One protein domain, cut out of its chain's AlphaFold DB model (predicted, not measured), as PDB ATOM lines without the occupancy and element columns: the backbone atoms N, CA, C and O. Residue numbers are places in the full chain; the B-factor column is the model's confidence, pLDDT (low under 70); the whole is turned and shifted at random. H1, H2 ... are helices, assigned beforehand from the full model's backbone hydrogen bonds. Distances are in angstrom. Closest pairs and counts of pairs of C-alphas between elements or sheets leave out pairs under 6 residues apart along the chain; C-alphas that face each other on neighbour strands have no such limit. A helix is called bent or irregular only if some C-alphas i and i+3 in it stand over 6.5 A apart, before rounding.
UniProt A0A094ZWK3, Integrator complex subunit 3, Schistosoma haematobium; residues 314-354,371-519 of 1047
ATOM      1  N   HIS A 314      98.282  27.484  29.603       41.72
ATOM      2  CA  HIS A 314      98.387  28.656  30.495       41.72
ATOM      3  C   HIS A 314      99.664  29.480  30.276       41.72
ATOM      4  O   HIS A 314      99.681  30.658  30.626       41.72
ATOM      5  N   TYR A 315     100.723  28.908  29.687       52.69
ATOM      6  CA  TYR A 315     101.922  29.678  29.353       52.69
ATOM      7  C   TYR A 315     102.663  29.149  28.114       52.69
ATOM      8  O   TYR A 315     103.417  28.174  28.169       52.69
ATOM      9  N   PHE A 316     102.456  29.816  26.975       48.41
ATOM     10  CA  PHE A 316     103.139  29.515  25.717       48.41
ATOM     11  C   PHE A 316     104.549  30.126  25.711       48.41
ATOM     12  O   PHE A 316     104.756  31.232  25.217       48.41
ATOM     13  N   VAL A 317     105.533  29.403  26.262       58.47
ATOM     14  CA  VAL A 317     106.955  29.747  26.073       58.47
ATOM     15  C   VAL A 317     107.313  29.501  24.605       58.47
ATOM     16  O   VAL A 317     107.489  28.339  24.214       58.47
ATOM     17  N   GLU A 318     107.420  30.573  23.816       59.06
ATOM     18  CA  GLU A 318     107.892  30.528  22.426       59.06
ATOM     19  C   GLU A 318     109.204  29.735  22.334       59.06
ATOM     20  O   GLU A 318     110.138  29.973  23.098       59.06
ATOM     21  N   SER A 319     109.276  28.761  21.425       65.94
ATOM     22  CA  SER A 319     110.466  27.915  21.277       65.94
ATOM     23  C   SER A 319     111.602  28.685  20.611       65.94
ATOM     24  O   SER A 319     111.473  29.105  19.457       65.94
ATOM     25  N   VAL A 320     112.723  28.830  21.310       74.31
ATOM     26  CA  VAL A 320     113.859  29.653  20.872       74.31
ATOM     27  C   VAL A 320     114.908  28.804  20.145       74.31
ATOM     28  O   VAL A 320     115.230  27.701  20.589       74.31
ATOM     29  N   ASP A 321     115.510  29.305  19.054       78.88
ATOM     30  CA  ASP A 321     116.706  28.657  18.490       78.88
ATOM     31  C   ASP A 321     117.938  28.943  19.359       78.88
ATOM     32  O   ASP A 321     118.697  29.894  19.146       78.88
ATOM     33  N   VAL A 322     118.146  28.040  20.315       79.69
ATOM     34  CA  VAL A 322     119.329  27.932  21.175       79.69
ATOM     35  C   VAL A 322     120.641  28.077  20.387       79.69
ATOM     36  O   VAL A 322     121.574  28.719  20.861       79.69
ATOM     37  N   ASN A 323     120.734  27.533  19.169       81.94
ATOM     38  CA  ASN A 323     121.971  27.559  18.379       81.94
ATOM     39  C   ASN A 323     122.181  28.885  17.633       81.94
ATOM     40  O   ASN A 323     123.297  29.139  17.174       81.94
ATOM     41  N   SER A 324     121.140  29.707  17.486       83.75
ATOM     42  CA  SER A 324     121.242  31.077  16.983       83.75
ATOM     43  C   SER A 324     121.617  32.036  18.111       83.75
ATOM     44  O   SER A 324     122.568  32.798  17.951       83.75
ATOM     45  N   LEU A 325     120.958  31.949  19.277       82.19
ATOM     46  CA  LEU A 325     121.271  32.828  20.411       82.19
ATOM     47  C   LEU A 325     122.680  32.605  20.966       82.19
ATOM     48  O   LEU A 325     123.392  33.577  21.188       82.19
ATOM     49  N   ILE A 326     123.133  31.355  21.102       84.12
ATOM     50  CA  ILE A 326     124.504  31.069  21.561       84.12
ATOM     51  C   ILE A 326     125.566  31.663  20.616       84.12
ATOM     52  O   ILE A 326     126.638  32.040  21.067       84.12
ATOM     53  N   LYS A 327     125.283  31.820  19.314       84.44
ATOM     54  CA  LYS A 327     126.213  32.478  18.369       84.44
ATOM     55  C   LYS A 327     126.224  34.007  18.472       84.44
ATOM     56  O   LYS A 327     127.089  34.622  17.858       84.44
ATOM     57  N   GLN A 328     125.260  34.595  19.181       83.81
ATOM     58  CA  GLN A 328     125.158  36.029  19.483       83.81
ATOM     59  C   GLN A 328     125.694  36.358  20.888       83.81
ATOM     60  O   GLN A 328     125.522  37.475  21.366       83.81
ATOM     61  N   LEU A 329     126.297  35.372  21.554       84.50
ATOM     62  CA  LEU A 329     126.973  35.493  22.835       84.50
ATOM     63  C   LEU A 329     128.440  35.110  22.638       84.50
ATOM     64  O   LEU A 329     128.759  34.230  21.835       84.50
ATOM     65  N   ASP A 330     129.321  35.747  23.398       80.50
ATOM     66  CA  ASP A 330     130.760  35.483  23.401       80.50
ATOM     67  C   ASP A 330     131.253  35.206  24.837       80.50
ATOM     68  O   ASP A 330     130.453  34.948  25.742       80.50
ATOM     69  N   GLY A 331     132.572  35.154  25.034       84.44
ATOM     70  CA  GLY A 331     133.174  35.002  26.360       84.44
ATOM     71  C   GLY A 331     132.971  33.630  27.037       84.44
ATOM     72  O   GLY A 331     132.600  32.635  26.394       84.44
ATOM     73  N   PRO A 332     133.249  33.535  28.351       86.25
ATOM     74  CA  PRO A 332     132.962  32.351  29.160       86.25
ATOM     75  C   PRO A 332     131.480  31.949  29.152       86.25
ATOM     76  O   PRO A 332     131.204  30.749  29.116       86.25
ATOM     77  N   ILE A 333     130.532  32.900  29.116       86.06
ATOM     78  CA  ILE A 333     129.086  32.593  29.108       86.06
ATOM     79  C   ILE A 333     128.723  31.721  27.908       86.06
ATOM     80  O   ILE A 333     128.108  30.666  28.073       86.06
ATOM     81  N   ARG A 334     129.162  32.105  26.702       86.88
ATOM     82  CA  ARG A 334     128.987  31.287  25.497       86.88
ATOM     83  C   ARG A 334     129.527  29.873  25.692       86.88
ATOM     84  O   ARG A 334     128.846  28.907  25.365       86.88
ATOM     85  N   THR A 335     130.735  29.750  26.235       88.06
ATOM     86  CA  THR A 335     131.410  28.456  26.421       88.06
ATOM     87  C   THR A 335     130.622  27.545  27.368       88.06
ATOM     88  O   THR A 335     130.406  26.374  27.053       88.06
ATOM     89  N   ALA A 336     130.123  28.087  28.483       88.44
ATOM     90  CA  ALA A 336     129.283  27.352  29.424       88.44
ATOM     91  C   ALA A 336     127.911  26.986  28.826       88.44
ATOM     92  O   ALA A 336     127.446  25.861  29.001       88.44
ATOM     93  N   LEU A 337     127.284  27.879  28.048       87.06
ATOM     94  CA  LEU A 337     126.038  27.574  27.331       87.06
ATOM     95  C   LEU A 337     126.226  26.509  26.242       87.06
ATOM     96  O   LEU A 337     125.326  25.696  26.036       87.06
ATOM     97  N   GLU A 338     127.368  26.475  25.549       87.31
ATOM     98  CA  GLU A 338     127.689  25.421  24.577       87.31
ATOM     99  C   GLU A 338     127.822  24.048  25.261       87.31
ATOM    100  O   GLU A 338     127.227  23.080  24.782       87.31
ATOM    101  N   GLN A 339     128.507  23.981  26.410       86.88
ATOM    102  CA  GLN A 339     128.623  22.769  27.237       86.88
ATOM    103  C   GLN A 339     127.258  22.312  27.779       86.88
ATOM    104  O   GLN A 339     126.837  21.181  27.531       86.88
ATOM    105  N   PHE A 340     126.526  23.210  28.444       87.38
ATOM    106  CA  PHE A 340     125.217  22.928  29.038       87.38
ATOM    107  C   PHE A 340     124.180  22.488  27.995       87.38
ATOM    108  O   PHE A 340     123.438  21.531  28.219       87.38
ATOM    109  N   ARG A 341     124.176  23.115  26.810       86.06
ATOM    110  CA  ARG A 341     123.377  22.686  25.652       86.06
ATOM    111  C   ARG A 341     123.686  21.247  25.249       86.06
ATOM    112  O   ARG A 341     122.761  20.508  24.927       86.06
ATOM    113  N   ASP A 342     124.956  20.859  25.193       84.69
ATOM    114  CA  ASP A 342     125.338  19.549  24.663       84.69
ATOM    115  C   ASP A 342     125.111  18.419  25.679       84.69
ATOM    116  O   ASP A 342     124.639  17.351  25.284       84.69
ATOM    117  N   VAL A 343     125.248  18.695  26.983       83.12
ATOM    118  CA  VAL A 343     124.710  17.824  28.046       83.12
ATOM    119  C   VAL A 343     123.181  17.721  27.931       83.12
ATOM    120  O   VAL A 343     122.637  16.621  27.857       83.12
ATOM    121  N   ALA A 344     122.459  18.837  27.788       79.56
ATOM    122  CA  ALA A 344     121.000  18.819  27.626       79.56
ATOM    123  C   ALA A 344     120.520  18.076  26.354       79.56
ATOM    124  O   ALA A 344     119.442  17.474  26.368       79.56
ATOM    125  N   LYS A 345     121.316  18.055  25.270       78.38
ATOM    126  CA  LYS A 345     121.083  17.196  24.089       78.38
ATOM    127  C   LYS A 345     121.274  15.719  24.414       78.38
ATOM    128  O   LYS A 345     120.398  14.927  24.084       78.38
ATOM    129  N   GLN A 346     122.390  15.359  25.054       74.56
ATOM    130  CA  GLN A 346     122.692  13.983  25.471       74.56
ATOM    131  C   GLN A 346     121.602  13.415  26.394       74.56
ATOM    132  O   GLN A 346     121.318  12.221  26.355       74.56
ATOM    133  N   VAL A 347     120.954  14.286  27.171       69.81
ATOM    134  CA  VAL A 347     119.881  13.948  28.117       69.81
ATOM    135  C   VAL A 347     118.468  14.016  27.498       69.81
ATOM    136  O   VAL A 347     117.496  13.598  28.124       69.81
ATOM    137  N   GLY A 348     118.322  14.491  26.255       65.50
ATOM    138  CA  GLY A 348     117.031  14.541  25.550       65.50
ATOM    139  C   GLY A 348     116.063  15.627  26.042       65.50
ATOM    140  O   GLY A 348     114.853  15.501  25.857       65.50
ATOM    141  N   LEU A 349     116.576  16.694  26.671       65.81
ATOM    142  CA  LEU A 349     115.773  17.784  27.250       65.81
ATOM    143  C   LEU A 349     115.229  18.787  26.218       65.81
ATOM    144  O   LEU A 349     114.228  19.451  26.484       65.81
ATOM    145  N   ILE A 350     115.886  18.919  25.061       63.53
ATOM    146  CA  ILE A 350     115.596  19.970  24.072       63.53
ATOM    147  C   ILE A 350     114.395  19.590  23.197       63.53
ATOM    148  O   ILE A 350     114.463  18.618  22.442       63.53
ATOM    149  N   ARG A 351     113.343  20.426  23.210       57.88
ATOM    150  CA  ARG A 351     112.075  20.234  22.466       57.88
ATOM    151  C   ARG A 351     112.251  19.879  20.983       57.88
ATOM    152  O   ARG A 351     111.454  19.127  20.434       57.88
ATOM    153  N   ASN A 352     113.283  20.439  20.351       43.69
ATOM    154  CA  ASN A 352     113.542  20.361  18.910       43.69
ATOM    155  C   ASN A 352     114.628  19.335  18.522       43.69
ATOM    156  O   ASN A 352     115.072  19.325  17.373       43.69
ATOM    157  N   SER A 353     115.096  18.491  19.449       39.34
ATOM    158  CA  SER A 353     116.103  17.471  19.135       39.34
ATOM    159  C   SER A 353     115.461  16.235  18.497       39.34
ATOM    160  O   SER A 353     114.951  15.358  19.189       39.34
ATOM    161  N   SER A 354     115.517  16.131  17.167       34.03
ATOM    162  CA  SER A 354     115.156  14.920  16.414       34.03
ATOM    163  C   SER A 354     116.234  13.826  16.536       34.03
ATOM    164  O   SER A 354     116.811  13.361  15.554       34.03
ATOM    165  N   TYR A 371     103.922   8.856  24.138       41.34
ATOM    166  CA  TYR A 371     104.358  10.133  24.720       41.34
ATOM    167  C   TYR A 371     104.346  10.104  26.257       41.34
ATOM    168  O   TYR A 371     105.305  10.545  26.889       41.34
ATOM    169  N   ASP A 372     103.318   9.502  26.869       37.34
ATOM    170  CA  ASP A 372     103.271   9.267  28.323       37.34
ATOM    171  C   ASP A 372     104.421   8.338  28.773       37.34
ATOM    172  O   ASP A 372     105.056   8.585  29.803       37.34
ATOM    173  N   ILE A 373     104.744   7.306  27.978       43.88
ATOM    174  CA  ILE A 373     105.893   6.417  28.221       43.88
ATOM    175  C   ILE A 373     107.218   7.175  28.074       43.88
ATOM    176  O   ILE A 373     108.077   7.039  28.944       43.88
ATOM    177  N   TYR A 374     107.385   8.005  27.038       49.53
ATOM    178  CA  TYR A 374     108.585   8.830  26.847       49.53
ATOM    179  C   TYR A 374     108.801   9.797  28.017       49.53
ATOM    180  O   TYR A 374     109.884   9.836  28.593       49.53
ATOM    181  N   ILE A 375     107.759  10.516  28.444       49.09
ATOM    182  CA  ILE A 375     107.826  11.436  29.587       49.09
ATOM    183  C   ILE A 375     108.089  10.688  30.906       49.09
ATOM    184  O   ILE A 375     108.807  11.198  31.766       49.09
ATOM    185  N   TYR A 376     107.560   9.474  31.088       47.72
ATOM    186  CA  TYR A 376     107.864   8.651  32.264       47.72
ATOM    187  C   TYR A 376     109.307   8.117  32.250       47.72
ATOM    188  O   TYR A 376     109.992   8.190  33.270       47.72
ATOM    189  N   ALA A 377     109.800   7.657  31.098       48.31
ATOM    190  CA  ALA A 377     111.186   7.232  30.916       48.31
ATOM    191  C   ALA A 377     112.167   8.399  31.117       48.31
ATOM    192  O   ALA A 377     113.152   8.244  31.835       48.31
ATOM    193  N   LEU A 378     111.860   9.586  30.584       54.62
ATOM    194  CA  LEU A 378     112.645  10.806  30.774       54.62
ATOM    195  C   LEU A 378     112.681  11.233  32.251       54.62
ATOM    196  O   LEU A 378     113.742  11.588  32.751       54.62
ATOM    197  N   ARG A 379     111.569  11.116  32.993       55.31
ATOM    198  CA  ARG A 379     111.533  11.348  34.456       55.31
ATOM    199  C   ARG A 379     112.362  10.338  35.256       55.31
ATOM    200  O   ARG A 379     112.884  10.698  36.305       55.31
ATOM    201  N   LEU A 380     112.476   9.089  34.799       52.03
ATOM    202  CA  LEU A 380     113.366   8.097  35.415       52.03
ATOM    203  C   LEU A 380     114.837   8.374  35.063       52.03
ATOM    204  O   LEU A 380     115.700   8.300  35.933       52.03
ATOM    205  N   TYR A 381     115.116   8.750  33.815       53.56
ATOM    206  CA  TYR A 381     116.459   9.044  33.316       53.56
ATOM    207  C   TYR A 381     117.054  10.318  33.941       53.56
ATOM    208  O   TYR A 381     118.189  10.297  34.413       53.56
ATOM    209  N   LEU A 382     116.258  11.388  34.069       56.88
ATOM    210  CA  LEU A 382     116.613  12.630  34.774       56.88
ATOM    211  C   LEU A 382     116.802  12.458  36.290       56.88
ATOM    212  O   LEU A 382     117.318  13.361  36.941       56.88
ATOM    213  N   ARG A 383     116.390  11.318  36.859       55.12
ATOM    214  CA  ARG A 383     116.670  10.934  38.254       55.12
ATOM    215  C   ARG A 383     117.760   9.862  38.362       55.12
ATOM    216  O   ARG A 383     117.947   9.292  39.435       55.12
ATOM    217  N   SER A 384     118.498   9.589  37.282       63.19
ATOM    218  CA  SER A 384     119.761   8.854  37.375       63.19
ATOM    219  C   SER A 384     120.873   9.809  37.825       63.19
ATOM    220  O   SER A 384     121.048  10.888  37.261       63.19
ATOM    221  N   ALA A 385     121.595   9.432  38.884       62.06
ATOM    222  CA  ALA A 385     122.452  10.361  39.622       62.06
ATOM    223  C   ALA A 385     123.586  10.974  38.780       62.06
ATOM    224  O   ALA A 385     123.916  12.137  38.975       62.06
ATOM    225  N   SER A 386     124.155  10.234  37.820       72.62
ATOM    226  CA  SER A 386     125.182  10.777  36.920       72.62
ATOM    227  C   SER A 386     124.619  11.875  36.017       72.62
ATOM    228  O   SER A 386     125.134  12.981  36.021       72.62
ATOM    229  N   VAL A 387     123.500  11.609  35.335       72.25
ATOM    230  CA  VAL A 387     122.829  12.566  34.438       72.25
ATOM    231  C   VAL A 387     122.409  13.834  35.177       72.25
ATOM    232  O   VAL A 387     122.504  14.930  34.626       72.25
ATOM    233  N   LEU A 388     121.939  13.689  36.418       74.50
ATOM    234  CA  LEU A 388     121.577  14.829  37.248       74.50
ATOM    235  C   LEU A 388     122.818  15.647  37.636       74.50
ATOM    236  O   LEU A 388     122.793  16.866  37.493       74.50
ATOM    237  N   ASN A 389     123.908  14.989  38.041       81.62
ATOM    238  CA  ASN A 389     125.170  15.651  38.376       81.62
ATOM    239  C   ASN A 389     125.790  16.368  37.167       81.62
ATOM    240  O   ASN A 389     126.093  17.549  37.287       81.62
ATOM    241  N   ASP A 390     125.897  15.720  36.002       84.12
ATOM    242  CA  ASP A 390     126.448  16.312  34.768       84.12
ATOM    243  C   ASP A 390     125.704  17.614  34.390       84.12
ATOM    244  O   ASP A 390     126.294  18.623  33.985       84.12
ATOM    245  N   LEU A 391     124.376  17.604  34.550       83.50
ATOM    246  CA  LEU A 391     123.493  18.736  34.272       83.50
ATOM    247  C   LEU A 391     123.593  19.830  35.352       83.50
ATOM    248  O   LEU A 391     123.510  21.017  35.035       83.50
ATOM    249  N   CYS A 392     123.803  19.443  36.611       86.12
ATOM    250  CA  CYS A 392     124.053  20.346  37.731       86.12
ATOM    251  C   CYS A 392     125.418  21.042  37.622       86.12
ATOM    252  O   CYS A 392     125.463  22.266  37.703       86.12
ATOM    253  N   GLU A 393     126.502  20.311  37.351       89.25
ATOM    254  CA  GLU A 393     127.841  20.870  37.107       89.25
ATOM    255  C   GLU A 393     127.848  21.831  35.907       89.25
ATOM    256  O   GLU A 393     128.505  22.870  35.940       89.25
ATOM    257  N   SER A 394     127.047  21.546  34.874       88.19
ATOM    258  CA  SER A 394     126.881  22.442  33.722       88.19
ATOM    259  C   SER A 394     126.186  23.768  34.073       88.19
ATOM    260  O   SER A 394     126.565  24.818  33.552       88.19
ATOM    261  N   VAL A 395     125.176  23.749  34.952       89.06
ATOM    262  CA  VAL A 395     124.502  24.975  35.425       89.06
ATOM    263  C   VAL A 395     125.362  25.722  36.446       89.06
ATOM    264  O   VAL A 395     125.416  26.946  36.400       89.06
ATOM    265  N   GLU A 396     126.085  25.011  37.311       91.06
ATOM    266  CA  GLU A 396     127.104  25.573  38.205       91.06
ATOM    267  C   GLU A 396     128.151  26.357  37.393       91.06
ATOM    268  O   GLU A 396     128.320  27.557  37.605       91.06
ATOM    269  N   ALA A 397     128.762  25.732  36.381       90.69
ATOM    270  CA  ALA A 397     129.735  26.378  35.497       90.69
ATOM    271  C   ALA A 397     129.167  27.606  34.759       90.69
ATOM    272  O   ALA A 397     129.877  28.596  34.576       90.69
ATOM    273  N   LEU A 398     127.885  27.578  34.373       91.12
ATOM    274  CA  LEU A 398     127.209  28.726  33.768       91.12
ATOM    275  C   LEU A 398     127.012  29.883  34.755       91.12
ATOM    276  O   LEU A 398     127.257  31.030  34.385       91.12
ATOM    277  N   ILE A 399     126.608  29.609  35.998       90.62
ATOM    278  CA  ILE A 399     126.489  30.656  37.020       90.62
ATOM    279  C   ILE A 399     127.869  31.234  37.348       90.62
ATOM    280  O   ILE A 399     128.013  32.452  37.367       90.62
ATOM    281  N   GLN A 400     128.911  30.409  37.486       90.50
ATOM    282  CA  GLN A 400     130.278  30.910  37.675       90.50
ATOM    283  C   GLN A 400     130.758  31.764  36.484       90.50
ATOM    284  O   GLN A 400     131.413  32.782  36.696       90.50
ATOM    285  N   ALA A 401     130.395  31.418  35.241       88.12
ATOM    286  CA  ALA A 401     130.685  32.244  34.064       88.12
ATOM    287  C   ALA A 401     129.964  33.604  34.108       88.12
ATOM    288  O   ALA A 401     130.599  34.636  33.909       88.12
ATOM    289  N   VAL A 402     128.665  33.619  34.431       87.00
ATOM    290  CA  VAL A 402     127.859  34.845  34.600       87.00
ATOM    291  C   VAL A 402     128.405  35.738  35.722       87.00
ATOM    292  O   VAL A 402     128.437  36.954  35.584       87.00
ATOM    293  N   LEU A 403     128.892  35.149  36.816       86.62
ATOM    294  CA  LEU A 403     129.489  35.878  37.939       86.62
ATOM    295  C   LEU A 403     130.923  36.375  37.661       86.62
ATOM    296  O   LEU A 403     131.483  37.080  38.504       86.62
ATOM    297  N   VAL A 404     131.537  36.015  36.530       86.50
ATOM    298  CA  VAL A 404     132.901  36.418  36.117       86.50
ATOM    299  C   VAL A 404     132.897  37.344  34.893       86.50
ATOM    300  O   VAL A 404     133.874  38.053  34.674       86.50
ATOM    301  N   GLU A 405     131.817  37.369  34.116       83.44
ATOM    302  CA  GLU A 405     131.660  38.227  32.942       83.44
ATOM    303  C   GLU A 405     131.386  39.691  33.336       83.44
ATOM    304  O   GLU A 405     130.292  40.030  33.790       83.44
ATOM    305  N   ASP A 406     132.359  40.579  33.104       75.62
ATOM    306  CA  ASP A 406     132.252  42.021  33.395       75.62
ATOM    307  C   ASP A 406     131.195  42.754  32.533       75.62
ATOM    308  O   ASP A 406     130.927  43.928  32.774       75.62
ATOM    309  N   SER A 407     130.617  42.089  31.520       74.44
ATOM    310  CA  SER A 407     129.646  42.645  30.559       74.44
ATOM    311  C   SER A 407     128.199  42.154  30.740       74.44
ATOM    312  O   SER A 407     127.333  42.438  29.911       74.44
ATOM    313  N   PHE A 408     127.909  41.396  31.804       80.00
ATOM    314  CA  PHE A 408     126.582  40.796  32.017       80.00
ATOM    315  C   PHE A 408     125.494  41.788  32.489       80.00
ATOM    316  O   PHE A 408     124.328  41.417  32.618       80.00
ATOM    317  N   ASP A 409     125.839  43.052  32.733       72.19
ATOM    318  CA  ASP A 409     124.879  44.121  33.025       72.19
ATOM    319  C   ASP A 409     124.073  44.576  31.788       72.19
ATOM    320  O   ASP A 409     123.032  45.221  31.938       72.19
ATOM    321  N   ASP A 410     124.490  44.195  30.574       78.31
ATOM    322  CA  ASP A 410     123.701  44.381  29.352       78.31
ATOM    323  C   ASP A 410     122.455  43.472  29.344       78.31
ATOM    324  O   ASP A 410     122.531  42.241  29.253       78.31
ATOM    325  N   LEU A 411     121.278  44.105  29.365       77.44
ATOM    326  CA  LEU A 411     119.973  43.449  29.312       77.44
ATOM    327  C   LEU A 411     119.790  42.566  28.062       77.44
ATOM    328  O   LEU A 411     119.093  41.554  28.138       77.44
ATOM    329  N   GLU A 412     120.426  42.876  26.924       77.88
ATOM    330  CA  GLU A 412     120.385  41.978  25.767       77.88
ATOM    331  C   GLU A 412     121.186  40.688  26.007       77.88
ATOM    332  O   GLU A 412     120.772  39.613  25.563       77.88
ATOM    333  N   ILE A 413     122.323  40.761  26.706       81.81
ATOM    334  CA  ILE A 413     123.159  39.597  27.047       81.81
ATOM    335  C   ILE A 413     122.456  38.749  28.112       81.81
ATOM    336  O   ILE A 413     122.343  37.526  27.950       81.81
ATOM    337  N   ALA A 414     121.903  39.387  29.147       81.88
ATOM    338  CA  ALA A 414     121.106  38.730  30.178       81.88
ATOM    339  C   ALA A 414     119.864  38.039  29.586       81.88
ATOM    340  O   ALA A 414     119.672  36.840  29.796       81.88
ATOM    341  N   GLY A 415     119.078  38.742  28.764       79.69
ATOM    342  CA  GLY A 415     117.866  38.205  28.138       79.69
ATOM    343  C   GLY A 415     118.131  37.083  27.128       79.69
ATOM    344  O   GLY A 415     117.399  36.088  27.102       79.69
ATOM    345  N   ARG A 416     119.215  37.167  26.334       83.62
ATOM    346  CA  ARG A 416     119.674  36.054  25.471       83.62
ATOM    347  C   ARG A 416     120.053  34.825  26.302       83.62
ATOM    348  O   ARG A 416     119.661  33.711  25.956       83.62
ATOM    349  N   THR A 417     120.791  35.026  27.394       85.31
ATOM    350  CA  THR A 417     121.247  33.953  28.294       85.31
ATOM    351  C   THR A 417     120.059  33.277  28.981       85.31
ATOM    352  O   THR A 417     119.913  32.056  28.897       85.31
ATOM    353  N   ALA A 418     119.151  34.060  29.570       85.19
ATOM    354  CA  ALA A 418     117.927  33.574  30.200       85.19
ATOM    355  C   ALA A 418     117.039  32.784  29.225       85.19
ATOM    356  O   ALA A 418     116.570  31.699  29.566       85.19
ATOM    357  N   ALA A 419     116.859  33.266  27.990       83.62
ATOM    358  CA  ALA A 419     116.080  32.569  26.968       83.62
ATOM    359  C   ALA A 419     116.657  31.182  26.622       83.62
ATOM    360  O   ALA A 419     115.902  30.214  26.505       83.62
ATOM    361  N   VAL A 420     117.987  31.055  26.513       85.12
ATOM    362  CA  VAL A 420     118.647  29.752  26.313       85.12
ATOM    363  C   VAL A 420     118.451  28.845  27.532       85.12
ATOM    364  O   VAL A 420     118.062  27.689  27.371       85.12
ATOM    365  N   VAL A 421     118.668  29.355  28.748       86.06
ATOM    366  CA  VAL A 421     118.522  28.571  29.988       86.06
ATOM    367  C   VAL A 421     117.087  28.070  30.178       86.06
ATOM    368  O   VAL A 421     116.891  26.897  30.495       86.06
ATOM    369  N   CYS A 422     116.079  28.908  29.937       83.31
ATOM    370  CA  CYS A 422     114.670  28.539  30.084       83.31
ATOM    371  C   CYS A 422     114.194  27.501  29.053       83.31
ATOM    372  O   CYS A 422     113.359  26.666  29.401       83.31
ATOM    373  N   GLU A 423     114.723  27.504  27.824       81.31
ATOM    374  CA  GLU A 423     114.430  26.467  26.819       81.31
ATOM    375  C   GLU A 423     115.157  25.147  27.153       81.31
ATOM    376  O   GLU A 423     114.534  24.086  27.120       81.31
ATOM    377  N   LEU A 424     116.432  25.191  27.569       80.44
ATOM    378  CA  LEU A 424     117.196  23.996  27.970       80.44
ATOM    379  C   LEU A 424     116.650  23.330  29.249       80.44
ATOM    380  O   LEU A 424     116.607  22.103  29.337       80.44
ATOM    381  N   LEU A 425     116.184  24.120  30.222       80.44
ATOM    382  CA  LEU A 425     115.533  23.634  31.447       80.44
ATOM    383  C   LEU A 425     114.014  23.422  31.295       80.44
ATOM    384  O   LEU A 425     113.366  23.046  32.275       80.44
ATOM    385  N   PHE A 426     113.405  23.644  30.120       76.25
ATOM    386  CA  PHE A 426     111.938  23.673  29.983       76.25
ATOM    387  C   PHE A 426     111.256  22.409  30.530       76.25
ATOM    388  O   PHE A 426     110.273  22.488  31.268       76.25
ATOM    389  N   CYS A 427     111.809  21.232  30.227       69.06
ATOM    390  CA  CYS A 427     111.264  19.951  30.677       69.06
ATOM    391  C   CYS A 427     111.372  19.727  32.200       69.06
ATOM    392  O   CYS A 427     110.724  18.817  32.716       69.06
ATOM    393  N   LEU A 428     112.146  20.539  32.930       72.75
ATOM    394  CA  LEU A 428     112.196  20.558  34.399       72.75
ATOM    395  C   LEU A 428     111.161  21.542  34.971       72.75
ATOM    396  O   LEU A 428     110.414  21.162  35.866       72.75
ATOM    397  N   PHE A 429     110.998  22.734  34.378       72.69
ATOM    398  CA  PHE A 429     109.889  23.653  34.704       72.69
ATOM    399  C   PHE A 429     108.491  23.073  34.401       72.69
ATOM    400  O   PHE A 429     107.492  23.542  34.943       72.69
ATOM    401  N   ALA A 430     108.397  22.080  33.513       59.41
ATOM    402  CA  ALA A 430     107.166  21.346  33.208       59.41
ATOM    403  C   ALA A 430     106.948  20.097  34.091       59.41
ATOM    404  O   ALA A 430     105.913  19.432  33.983       59.41
ATOM    405  N   GLN A 431     107.901  19.736  34.958       62.81
ATOM    406  CA  GLN A 431     107.727  18.633  35.900       62.81
ATOM    407  C   GLN A 431     106.974  19.082  37.152       62.81
ATOM    408  O   GLN A 431     107.110  20.202  37.640       62.81
ATOM    409  N   ARG A 432     106.172  18.172  37.714       58.12
ATOM    410  CA  ARG A 432     105.575  18.397  39.032       58.12
ATOM    411  C   ARG A 432     106.674  18.247  40.068       58.12
ATOM    412  O   ARG A 432     107.168  17.141  40.260       58.12
ATOM    413  N   LEU A 433     106.975  19.346  40.757       62.75
ATOM    414  CA  LEU A 433     107.901  19.401  41.892       62.75
ATOM    415  C   LEU A 433     107.663  18.298  42.931       62.75
ATOM    416  O   LEU A 433     108.606  17.845  43.564       62.75
ATOM    417  N   MET A 434     106.409  17.872  43.111       58.06
ATOM    418  CA  MET A 434     106.020  16.892  44.123       58.06
ATOM    419  C   MET A 434     105.753  15.504  43.522       58.06
ATOM    420  O   MET A 434     104.959  15.398  42.578       58.06
ATOM    421  N   PRO A 435     106.320  14.428  44.105       56.62
ATOM    422  CA  PRO A 435     105.963  13.055  43.771       56.62
ATOM    423  C   PRO A 435     104.460  12.778  43.911       56.62
ATOM    424  O   PRO A 435     103.780  13.304  44.799       56.62
ATOM    425  N   VAL A 436     103.942  11.889  43.056       51.31
ATOM    426  CA  VAL A 436     102.536  11.445  43.073       51.31
ATOM    427  C   VAL A 436     102.332  10.406  44.184       51.31
ATOM    428  O   VAL A 436     102.159   9.217  43.925       51.31
ATOM    429  N   GLY A 437     102.407  10.871  45.431       54.22
ATOM    430  CA  GLY A 437     102.192  10.098  46.654       54.22
ATOM    431  C   GLY A 437     100.920  10.498  47.412       54.22
ATOM    432  O   GLY A 437     100.266  11.506  47.111       54.22
ATOM    433  N   VAL A 438     100.567   9.686  48.411       53.91
ATOM    434  CA  VAL A 438      99.511  10.001  49.394       53.91
ATOM    435  C   VAL A 438     100.078  10.838  50.544       53.91
ATOM    436  O   VAL A 438      99.423  11.773  50.990       53.91
ATOM    437  N   GLU A 439     101.313  10.547  50.950       58.03
ATOM    438  CA  GLU A 439     102.059  11.236  52.004       58.03
ATOM    439  C   GLU A 439     103.433  11.667  51.462       58.03
ATOM    440  O   GLU A 439     103.949  11.075  50.508       58.03
ATOM    441  N   TRP A 440     104.016  12.704  52.064       65.88
ATOM    442  CA  TRP A 440     105.356  13.213  51.762       65.88
ATOM    443  C   TRP A 440     106.172  13.207  53.064       65.88
ATOM    444  O   TRP A 440     105.711  13.783  54.050       65.88
ATOM    445  N   SER A 441     107.357  12.579  53.095       69.31
ATOM    446  CA  SER A 441     108.333  12.847  54.169       69.31
ATOM    447  C   SER A 441     109.173  14.068  53.804       69.31
ATOM    448  O   SER A 441     109.306  14.407  52.629       69.31
ATOM    449  N   GLU A 442     109.740  14.724  54.810       74.00
ATOM    450  CA  GLU A 442     110.572  15.916  54.624       74.00
ATOM    451  C   GLU A 442     111.832  15.614  53.789       74.00
ATOM    452  O   GLU A 442     112.205  16.408  52.933       74.00
ATOM    453  N   GLU A 443     112.394  14.411  53.938       74.44
ATOM    454  CA  GLU A 443     113.523  13.893  53.149       74.44
ATOM    455  C   GLU A 443     113.201  13.898  51.641       74.44
ATOM    456  O   GLU A 443     113.973  14.417  50.844       74.44
ATOM    457  N   HIS A 444     112.009  13.432  51.244       72.75
ATOM    458  CA  HIS A 444     111.579  13.447  49.837       72.75
ATOM    459  C   HIS A 444     111.413  14.868  49.269       72.75
ATOM    460  O   HIS A 444     111.388  15.034  48.048       72.75
ATOM    461  N   LEU A 445     111.239  15.884  50.122       77.81
ATOM    462  CA  LEU A 445     111.202  17.287  49.707       77.81
ATOM    463  C   LEU A 445     112.627  17.830  49.539       77.81
ATOM    464  O   LEU A 445     112.886  18.547  48.573       77.81
ATOM    465  N   GLU A 446     113.539  17.468  50.443       80.00
ATOM    466  CA  GLU A 446     114.961  17.830  50.388       80.00
ATOM    467  C   GLU A 446     115.655  17.218  49.158       80.00
ATOM    468  O   GLU A 446     116.320  17.957  48.430       80.00
ATOM    469  N   ASP A 447     115.383  15.946  48.830       77.44
ATOM    470  CA  ASP A 447     115.779  15.291  47.567       77.44
ATOM    471  C   ASP A 447     115.384  16.129  46.336       77.44
ATOM    472  O   ASP A 447     116.121  16.243  45.355       77.44
ATOM    473  N   CYS A 448     114.194  16.742  46.359       78.44
ATOM    474  CA  CYS A 448     113.707  17.539  45.234       78.44
ATOM    475  C   CYS A 448     114.487  18.850  45.057       78.44
ATOM    476  O   CYS A 448     114.375  19.467  44.001       78.44
ATOM    477  N   LEU A 449     115.296  19.280  46.029       82.44
ATOM    478  CA  LEU A 449     116.168  20.442  45.860       82.44
ATOM    479  C   LEU A 449     117.408  20.119  45.014       82.44
ATOM    480  O   LEU A 449     118.067  21.045  44.545       82.44
ATOM    481  N   GLU A 450     117.764  18.851  44.791       80.44
ATOM    482  CA  GLU A 450     118.946  18.459  44.000       80.44
ATOM    483  C   GLU A 450     118.847  18.818  42.506       80.44
ATOM    484  O   GLU A 450     119.869  18.874  41.828       80.44
ATOM    485  N   PHE A 451     117.656  19.144  41.988       81.31
ATOM    486  CA  PHE A 451     117.492  19.553  40.588       81.31
ATOM    487  C   PHE A 451     118.241  20.863  40.238       81.31
ATOM    488  O   PHE A 451     118.245  21.812  41.031       81.31
ATOM    489  N   PRO A 452     118.802  20.984  39.014       83.31
ATOM    490  CA  PRO A 452     119.679  22.098  38.625       83.31
ATOM    491  C   PRO A 452     118.975  23.459  38.599       83.31
ATOM    492  O   PRO A 452     119.606  24.491  38.811       83.31
ATOM    493  N   ILE A 453     117.648  23.464  38.431       86.12
ATOM    494  CA  ILE A 453     116.769  24.637  38.568       86.12
ATOM    495  C   ILE A 453     116.961  25.394  39.899       86.12
ATOM    496  O   ILE A 453     116.702  26.591  39.967       86.12
ATOM    497  N   PHE A 454     117.451  24.719  40.944       88.12
ATOM    498  CA  PHE A 454     117.687  25.295  42.268       88.12
ATOM    499  C   PHE A 454     119.129  25.783  42.499       88.12
ATOM    500  O   PHE A 454     119.395  26.425  43.514       88.12
ATOM    501  N   ILE A 455     120.077  25.525  41.588       87.88
ATOM    502  CA  ILE A 455     121.479  25.980  41.708       87.88
ATOM    503  C   ILE A 455     121.619  27.515  41.705       87.88
ATOM    504  O   ILE A 455     122.355  28.027  42.554       87.88
ATOM    505  N   PRO A 456     120.885  28.281  40.871       88.38
ATOM    506  CA  PRO A 456     120.871  29.741  40.973       88.38
ATOM    507  C   PRO A 456     120.410  30.232  42.357       88.38
ATOM    508  O   PRO A 456     120.978  31.168  42.915       88.38
ATOM    509  N   PHE A 457     119.425  29.566  42.969       89.44
ATOM    510  CA  PHE A 457     118.941  29.940  44.302       89.44
ATOM    511  C   PHE A 457     119.900  29.511  45.429       89.44
ATOM    512  O   PHE A 457     119.986  30.204  46.444       89.44
ATOM    513  N   ARG A 458     120.662  28.416  45.255       88.12
ATOM    514  CA  ARG A 458     121.767  28.040  46.162       88.12
ATOM    515  C   ARG A 458     122.834  29.133  46.212       88.12
ATOM    516  O   ARG A 458     123.216  29.537  47.305       88.12
ATOM    517  N   HIS A 459     123.257  29.648  45.057       86.81
ATOM    518  CA  HIS A 459     124.180  30.784  44.981       86.81
ATOM    519  C   HIS A 459     123.605  32.019  45.677       86.81
ATOM    520  O   HIS A 459     124.251  32.600  46.544       86.81
ATOM    521  N   LEU A 460     122.355  32.371  45.374       86.12
ATOM    522  CA  LEU A 460     121.684  33.540  45.946       86.12
ATOM    523  C   LEU A 460     121.521  33.474  47.486       86.12
ATOM    524  O   LEU A 460     121.449  34.516  48.140       86.12
ATOM    525  N   LEU A 461     121.503  32.268  48.071       81.19
ATOM    526  CA  LEU A 461     121.596  32.033  49.522       81.19
ATOM    527  C   LEU A 461     123.018  32.206  50.083       81.19
ATOM    528  O   LEU A 461     123.165  32.664  51.212       81.19
ATOM    529  N   GLN A 462     124.048  31.802  49.336       83.25
ATOM    530  CA  GLN A 462     125.451  31.834  49.775       83.25
ATOM    531  C   GLN A 462     126.105  33.218  49.607       83.25
ATOM    532  O   GLN A 462     127.045  33.551  50.328       83.25
ATOM    533  N   MET A 463     125.621  34.029  48.664       81.75
ATOM    534  CA  MET A 463     126.179  35.346  48.350       81.75
ATOM    535  C   MET A 463     125.725  36.426  49.336       81.75
ATOM    536  O   MET A 463     124.529  36.606  49.586       81.75
ATOM    537  N   ASN A 464     126.683  37.209  49.839       77.38
ATOM    538  CA  ASN A 464     126.428  38.309  50.772       77.38
ATOM    539  C   ASN A 464     125.422  39.329  50.196       77.38
ATOM    540  O   ASN A 464     125.502  39.666  49.015       77.38
ATOM    541  N   PRO A 465     124.515  39.899  51.013       70.50
ATOM    542  CA  PRO A 465     123.459  40.806  50.543       70.50
ATOM    543  C   PRO A 465     123.946  42.185  50.055       70.50
ATOM    544  O   PRO A 465     123.118  42.993  49.653       70.50
ATOM    545  N   GLY A 466     125.254  42.458  50.105       69.00
ATOM    546  CA  GLY A 466     125.888  43.671  49.569       69.00
ATOM    547  C   GLY A 466     126.986  43.393  48.533       69.00
ATOM    548  O   GLY A 466     127.808  44.268  48.280       69.00
ATOM    549  N   ASP A 467     127.052  42.176  47.984       81.00
ATOM    550  CA  ASP A 467     127.947  41.841  46.872       81.00
ATOM    551  C   ASP A 467     127.314  42.302  45.542       81.00
ATOM    552  O   ASP A 467     126.219  41.836  45.229       81.00
ATOM    553  N   PRO A 468     127.952  43.166  44.726       77.44
ATOM    554  CA  PRO A 468     127.382  43.600  43.445       77.44
ATOM    555  C   PRO A 468     127.116  42.438  42.475       77.44
ATOM    556  O   PRO A 468     126.200  42.519  41.659       77.44
ATOM    557  N   LYS A 469     127.840  41.315  42.591       82.44
ATOM    558  CA  LYS A 469     127.591  40.118  41.772       82.44
ATOM    559  C   LYS A 469     126.234  39.471  42.077       82.44
ATOM    560  O   LYS A 469     125.694  38.748  41.242       82.44
ATOM    561  N   ARG A 470     125.656  39.735  43.255       84.12
ATOM    562  CA  ARG A 470     124.315  39.272  43.639       84.12
ATOM    563  C   ARG A 470     123.232  39.922  42.779       84.12
ATOM    564  O   ARG A 470     122.265  39.250  42.433       84.12
ATOM    565  N   GLU A 471     123.421  41.179  42.385       82.75
ATOM    566  CA  GLU A 471     122.489  41.895  41.509       82.75
ATOM    567  C   GLU A 471     122.553  41.372  40.064       82.75
ATOM    568  O   GLU A 471     121.512  41.227  39.431       82.75
ATOM    569  N   LEU A 472     123.731  40.957  39.572       85.12
ATOM    570  CA  LEU A 472     123.861  40.255  38.279       85.12
ATOM    571  C   LEU A 472     123.081  38.926  38.268       85.12
ATOM    572  O   LEU A 472     122.390  38.602  37.301       85.12
ATOM    573  N   LEU A 473     123.139  38.168  39.368       86.94
ATOM    574  CA  LEU A 473     122.365  36.933  39.517       86.94
ATOM    575  C   LEU A 473     120.854  37.203  39.637       86.94
ATOM    576  O   LEU A 473     120.054  36.443  39.093       86.94
ATOM    577  N   LEU A 474     120.453  38.288  40.307       86.25
ATOM    578  CA  LEU A 474     119.055  38.727  40.353       86.25
ATOM    579  C   LEU A 474     118.552  39.193  38.978       86.25
ATOM    580  O   LEU A 474     117.432  38.845  38.622       86.25
ATOM    581  N   LEU A 475     119.374  39.878  38.175       85.88
ATOM    582  CA  LEU A 475     119.056  40.255  36.792       85.88
ATOM    583  C   LEU A 475     118.805  39.021  35.912       85.88
ATOM    584  O   LEU A 475     117.767  38.946  35.253       85.88
ATOM    585  N   LEU A 476     119.694  38.017  35.960       86.88
ATOM    586  CA  LEU A 476     119.486  36.735  35.269       86.88
ATOM    587  C   LEU A 476     118.171  36.073  35.703       86.88
ATOM    588  O   LEU A 476     117.418  35.591  34.859       86.88
ATOM    589  N   LEU A 477     117.878  36.048  37.004       89.31
ATOM    590  CA  LEU A 477     116.651  35.447  37.526       89.31
ATOM    591  C   LEU A 477     115.391  36.237  37.143       89.31
ATOM    592  O   LEU A 477     114.370  35.615  36.847       89.31
ATOM    593  N   THR A 478     115.447  37.571  37.096       84.88
ATOM    594  CA  THR A 478     114.349  38.411  36.596       84.88
ATOM    595  C   THR A 478     114.072  38.089  35.123       84.88
ATOM    596  O   THR A 478     112.934  37.763  34.780       84.88
ATOM    597  N   GLU A 479     115.099  38.067  34.266       82.38
ATOM    598  CA  GLU A 479     114.950  37.709  32.846       82.38
ATOM    599  C   GLU A 479     114.543  36.243  32.630       82.38
ATOM    600  O   GLU A 479     113.829  35.916  31.683       82.38
ATOM    601  N   MET A 480     114.911  35.331  33.532       84.81
ATOM    602  CA  MET A 480     114.361  33.975  33.508       84.81
ATOM    603  C   MET A 480     112.875  33.954  33.897       84.81
ATOM    604  O   MET A 480     112.127  33.154  33.339       84.81
ATOM    605  N   GLN A 481     112.400  34.829  34.794       84.62
ATOM    606  CA  GLN A 481     110.977  34.900  35.155       84.62
ATOM    607  C   GLN A 481     110.117  35.523  34.046       84.62
ATOM    608  O   GLN A 481     109.006  35.039  33.820       84.62
ATOM    609  N   THR A 482     110.616  36.526  33.305       82.19
ATOM    610  CA  THR A 482     109.892  37.097  32.145       82.19
ATOM    611  C   THR A 482     109.668  36.061  31.036       82.19
ATOM    612  O   THR A 482     108.676  36.144  30.312       82.19
ATOM    613  N   ARG A 483     110.540  35.044  30.941       80.25
ATOM    614  CA  ARG A 483     110.422  33.887  30.028       80.25
ATOM    615  C   ARG A 483     109.749  32.657  30.646       80.25
ATOM    616  O   ARG A 483     109.291  31.785  29.907       80.25
ATOM    617  N   GLN A 484     109.725  32.544  31.973       85.06
ATOM    618  CA  GLN A 484     109.223  31.378  32.701       85.06
ATOM    619  C   GLN A 484     108.709  31.764  34.107       85.06
ATOM    620  O   GLN A 484     109.420  31.597  35.103       85.06
ATOM    621  N   PRO A 485     107.447  32.218  34.233       84.25
ATOM    622  CA  PRO A 485     106.896  32.717  35.494       84.25
ATOM    623  C   PRO A 485     106.908  31.703  36.642       84.25
ATOM    624  O   PRO A 485     107.001  32.099  37.803       84.25
ATOM    625  N   ARG A 486     106.900  30.393  36.339       86.12
ATOM    626  CA  ARG A 486     106.988  29.320  37.347       86.12
ATOM    627  C   ARG A 486     108.188  29.470  38.284       86.12
ATOM    628  O   ARG A 486     108.122  28.998  39.419       86.12
ATOM    629  N   LEU A 487     109.263  30.120  37.831       88.38
ATOM    630  CA  LEU A 487     110.473  30.382  38.609       88.38
ATOM    631  C   LEU A 487     110.181  31.044  39.970       88.38
ATOM    632  O   LEU A 487     110.817  30.686  40.961       88.38
ATOM    633  N   GLY A 488     109.190  31.939  40.046       88.62
ATOM    634  CA  GLY A 488     108.851  32.656  41.277       88.62
ATOM    635  C   GLY A 488     108.321  31.742  42.386       88.62
ATOM    636  O   GLY A 488     108.867  31.721  43.492       88.62
ATOM    637  N   TYR A 489     107.347  30.870  42.089       88.56
ATOM    638  CA  TYR A 489     106.901  29.879  43.077       88.56
ATOM    639  C   TYR A 489     107.920  28.749  43.308       88.56
ATOM    640  O   TYR A 489     107.929  28.151  44.384       88.56
ATOM    641  N   HIS A 490     108.807  28.459  42.345       88.62
ATOM    642  CA  HIS A 490     109.933  27.543  42.573       88.62
ATOM    643  C   HIS A 490     110.910  28.114  43.612       88.62
ATOM    644  O   HIS A 490     111.383  27.363  44.467       88.62
ATOM    645  N   LEU A 491     111.162  29.430  43.601       89.44
ATOM    646  CA  LEU A 491     111.935  30.108  44.643       89.44
ATOM    647  C   LEU A 491     111.225  30.020  46.002       89.44
ATOM    648  O   LEU A 491     111.860  29.656  46.989       89.44
ATOM    649  N   LEU A 492     109.909  30.254  46.066       88.62
ATOM    650  CA  LEU A 492     109.139  30.083  47.309       88.62
ATOM    651  C   LEU A 492     109.207  28.641  47.851       88.62
ATOM    652  O   LEU A 492     109.388  28.444  49.052       88.62
ATOM    653  N   PHE A 493     109.123  27.625  46.983       87.50
ATOM    654  CA  PHE A 493     109.263  26.216  47.371       87.50
ATOM    655  C   PHE A 493     110.667  25.899  47.905       87.50
ATOM    656  O   PHE A 493     110.806  25.306  48.976       87.50
ATOM    657  N   PHE A 494     111.707  26.351  47.202       87.94
ATOM    658  CA  PHE A 494     113.098  26.214  47.628       87.94
ATOM    659  C   PHE A 494     113.344  26.882  48.989       87.94
ATOM    660  O   PHE A 494     113.967  26.291  49.875       87.94
ATOM    661  N   LEU A 495     112.800  28.084  49.201       86.44
ATOM    662  CA  LEU A 495     112.861  28.780  50.486       86.44
ATOM    663  C   LEU A 495     112.051  28.055  51.574       86.44
ATOM    664  O   LEU A 495     112.507  28.014  52.711       86.44
ATOM    665  N   LYS A 496     110.913  27.415  51.279       83.56
ATOM    666  CA  LYS A 496     110.205  26.592  52.277       83.56
ATOM    667  C   LYS A 496     111.079  25.427  52.755       83.56
ATOM    668  O   LYS A 496     111.385  25.340  53.943       83.56
ATOM    669  N   VAL A 497     111.507  24.561  51.838       82.38
ATOM    670  CA  VAL A 497     112.125  23.266  52.178       82.38
ATOM    671  C   VAL A 497     113.539  23.406  52.750       82.38
ATOM    672  O   VAL A 497     113.898  22.677  53.664       82.38
ATOM    673  N   SER A 498     114.339  24.375  52.297       74.88
ATOM    674  CA  SER A 498     115.775  24.491  52.644       74.88
ATOM    675  C   SER A 498     116.119  24.803  54.118       74.88
ATOM    676  O   SER A 498     117.279  25.063  54.419       74.88
ATOM    677  N   LYS A 499     115.142  24.823  55.042       66.06
ATOM    678  CA  LYS A 499     115.277  24.977  56.519       66.06
ATOM    679  C   LYS A 499     116.077  26.160  57.117       66.06
ATOM    680  O   LYS A 499     115.969  26.380  58.314       66.06
ATOM    681  N   VAL A 500     116.782  26.973  56.325       50.66
ATOM    682  CA  VAL A 500     117.423  28.240  56.761       50.66
ATOM    683  C   VAL A 500     116.406  29.220  57.401       50.66
ATOM    684  O   VAL A 500     115.199  29.094  57.181       50.66
ATOM    685  N   ASN A 501     116.893  30.188  58.182       54.91
ATOM    686  CA  ASN A 501     116.113  31.065  59.075       54.91
ATOM    687  C   ASN A 501     115.226  32.127  58.370       54.91
ATOM    688  O   ASN A 501     115.271  32.287  57.151       54.91
ATOM    689  N   ASP A 502     114.483  32.912  59.171       54.47
ATOM    690  CA  ASP A 502     113.586  34.031  58.788       54.47
ATOM    691  C   ASP A 502     114.138  34.994  57.716       54.47
ATOM    692  O   ASP A 502     113.387  35.591  56.936       54.47
ATOM    693  N   GLU A 503     115.462  35.143  57.652       62.09
ATOM    694  CA  GLU A 503     116.171  35.955  56.660       62.09
ATOM    695  C   GLU A 503     115.874  35.522  55.213       62.09
ATOM    696  O   GLU A 503     115.889  36.367  54.318       62.09
ATOM    697  N   LYS A 504     115.502  34.254  54.976       67.00
ATOM    698  CA  LYS A 504     115.103  33.692  53.669       67.00
ATOM    699  C   LYS A 504     114.196  34.589  52.840       67.00
ATOM    700  O   LYS A 504     114.455  34.814  51.665       67.00
ATOM    701  N   MET A 505     113.120  35.113  53.427       73.88
ATOM    702  CA  MET A 505     112.145  35.898  52.661       73.88
ATOM    703  C   MET A 505     112.646  37.309  52.327       73.88
ATOM    704  O   MET A 505     111.987  38.007  51.563       73.88
ATOM    705  N   SER A 506     113.818  37.731  52.819       79.88
ATOM    706  CA  SER A 506     114.531  38.863  52.210       79.88
ATOM    707  C   SER A 506     114.943  38.551  50.771       79.88
ATOM    708  O   SER A 506     114.857  39.425  49.925       79.88
ATOM    709  N   ILE A 507     115.281  37.299  50.453       84.88
ATOM    710  CA  ILE A 507     115.707  36.885  49.112       84.88
ATOM    711  C   ILE A 507     114.543  36.991  48.126       84.88
ATOM    712  O   ILE A 507     114.686  37.627  47.087       84.88
ATOM    713  N   TYR A 508     113.365  36.467  48.487       87.19
ATOM    714  CA  TYR A 508     112.159  36.636  47.670       87.19
ATOM    715  C   TYR A 508     111.734  38.111  47.554       87.19
ATOM    716  O   TYR A 508     111.297  38.542  46.490       87.19
ATOM    717  N   ARG A 509     111.919  38.923  48.609       85.06
ATOM    718  CA  ARG A 509     111.683  40.378  48.545       85.06
ATOM    719  C   ARG A 509     112.652  41.096  47.605       85.06
ATOM    720  O   ARG A 509     112.189  41.917  46.826       85.06
ATOM    721  N   ASN A 510     113.947  40.780  47.644       84.31
ATOM    722  CA  ASN A 510     114.945  41.352  46.737       84.31
ATOM    723  C   ASN A 510     114.671  40.933  45.284       84.31
ATOM    724  O   ASN A 510     114.712  41.773  44.399       84.31
ATOM    725  N   PHE A 511     114.293  39.673  45.053       86.62
ATOM    726  CA  PHE A 511     113.863  39.175  43.742       86.62
ATOM    727  C   PHE A 511     112.590  39.867  43.221       86.62
ATOM    728  O   PHE A 511     112.512  40.217  42.050       86.62
ATOM    729  N   CYS A 512     111.614  40.163  44.086       85.06
ATOM    730  CA  CYS A 512     110.475  41.009  43.705       85.06
ATOM    731  C   CYS A 512     110.867  42.484  43.492       85.06
ATOM    732  O   CYS A 512     110.137  43.212  42.825       85.06
ATOM    733  N   ALA A 513     111.981  42.942  44.070       83.62
ATOM    734  CA  ALA A 513     112.479  44.310  43.930       83.62
ATOM    735  C   ALA A 513     113.352  44.517  42.675       83.62
ATOM    736  O   ALA A 513     113.444  45.646  42.205       83.62
ATOM    737  N   SER A 514     113.941  43.452  42.115       80.00
ATOM    738  CA  SER A 514     114.699  43.472  40.852       80.00
ATOM    739  C   SER A 514     113.824  43.345  39.595       80.00
ATOM    740  O   SER A 514     114.350  43.292  38.484       80.00
ATOM    741  N   GLN A 515     112.498  43.265  39.746       80.12
ATOM    742  CA  GLN A 515     111.520  43.257  38.651       80.12
ATOM    743  C   GLN A 515     111.198  44.689  38.187       80.12
ATOM    744  O   GLN A 515     111.177  45.612  38.997       80.12
ATOM    745  N   GLU A 516     110.835  44.867  36.908       63.38
ATOM    746  CA  GLU A 516     110.483  46.176  36.312       63.38
ATOM    747  C   GLU A 516     109.417  46.971  37.095       63.38
ATOM    748  O   GLU A 516     109.399  48.200  37.071       63.38
ATOM    749  N   ASN A 517     108.497  46.265  37.757       66.19
ATOM    750  CA  ASN A 517     107.390  46.830  38.524       66.19
ATOM    751  C   ASN A 517     107.382  46.205  39.931       66.19
ATOM    752  O   ASN A 517     106.656  45.232  40.159       66.19
ATOM    753  N   PRO A 518     108.197  46.718  40.871       72.88
ATOM    754  CA  PRO A 518     108.468  46.046  42.138       72.88
ATOM    755  C   PRO A 518     107.311  46.172  43.143       72.88
ATOM    756  O   PRO A 518     107.323  47.016  44.041       72.88
ATOM    757  N   ASN A 519     106.307  45.298  43.022       80.25
ATOM    758  CA  ASN A 519     105.259  45.114  44.027       80.25
ATOM    759  C   ASN A 519     105.250  43.673  44.559       80.25
ATOM    760  O   ASN A 519     104.666  42.774  43.957       80.25
TER     761      ASN A 519
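What this domain is: This is residues 314 to 354 and 371 to 519 of the 1047 residues of the protein "Integrator complex subunit 3" of Schistosoma haematobium (UniProt A0A094ZWK3). Two groups of helices pack side by side: H1, H2, H4 and H5 run nearly in line with one another, and beside them two helical hairpins, H8 with H9 and H10 with H11, pack together, with H9 crossing H5 steeply. H7 packs on H10, H3 lies off one end of H4, and residues 436 to 441 stick out as a free loop before H7. The printed part has 190 residues with eleven named helices, H1 to H11 in order along the chain, and no named strand; the class is all helix. The whole is compact, with a radius of gyration of the C-alphas of 16.3 A and spans of 44 by 43 by 32 A.

How they stand to each other: H1, residues 322 to 328, and H2, residues 331 to 346, form a hairpin with a shallow tilt of 11 degrees, opposite ways; H2 touches H1 with residues 334 to 341 alone, and the closest C-alphas are those of Ile 326 and Arg 334, 6.0 A apart. H3, residues 371 to 381, touches no helix; it is close to but not clearly touching H4, residues 385 to 402, with the C-alphas of Tyr 381 and Val 387 closest at 7.4 A. H4 touches H2, closest at the C-alphas of Phe 340 and Ser 394, 5.0 A apart, at a shallow tilt of 18 degrees, opposite ways. H5, residues 411 to 424, touches H1, closest at the C-alphas of Val 322 and Val 420, 5.5 A apart, and runs the opposite way at 20 degrees, a shallow tilt. H4 and H5 are near each other. H6, residues 426 to 429, touches no helix. H7, residues 442 to 450, touches residues 494 to 497 of H10, residues 486 to 497, at a steep tilt of 46 degrees; the C-alphas of Glu 446 and Val 497 are closest at 6.4 A. H8, residues 452 to 462, touches H4, closest at the C-alphas of Cys 392 and Pro 452, 4.8 A apart, at a steep tilt of 50 degrees. H9, residues 468 to 483, is the hub, touching five helices; it touches H5 at a steep tilt of 58 degrees, closest at the C-alphas of Ala 418 and Met 480, 4.9 A apart. H8 and H9 form a hairpin at a shallow tilt of 31 degrees, closest at the C-alphas of Leu 460 and Arg 470, 6.7 A apart, and H9 touches H8 with residues 470 to 477 alone. H10 forms a hairpin with H11, residues 504 to 513, at a shallow tilt of 17 degrees, closest at the C-alphas of Leu 495 and Lys 504, 6.3 A apart; H10 touches H11 with residues 491 to 495 alone. Each O i to N i+4 pair is within hydrogen-bond range in H2, H3, H4, H5 and H10; the counts are 2 of 3 in H1, 5 of 7 in H8, 11 of 12 in H9, 5 of 6 in H11 and 2 of 5 in H7, which has 5 of 6 O i to N i+3 pairs within range, while H6 is too short for an O i to N i+4 pair.

Where its parts are: H1 begins at C-alpha 322, (119.329, 27.932, 21.175). H4, the longest helix with 18 residues, measures 25.6 A from first to last C-alpha, H9 23.7 A, H2 23.5 A and H5 19.7 A. H8 is irregular, only just: C-alphas 453 and 456 are 7.0 A apart. H11 ends at C-alpha 513, (112.479, 44.310, 43.930).

The domain as a whole: The two C-alphas farthest apart, those of Asp 406 and Val 438, are 48.5 A apart. Residues 355 to 370 are not printed, and C-alphas 354 and 371 are 14.4 A apart across this cut. The link from H6 to H7, residues 430 to 441, is long. The mean pLDDT of the printed part is 75.8, and 51 residues are under 70, among them 347 to 354, 371 to 385 and 430 to 441.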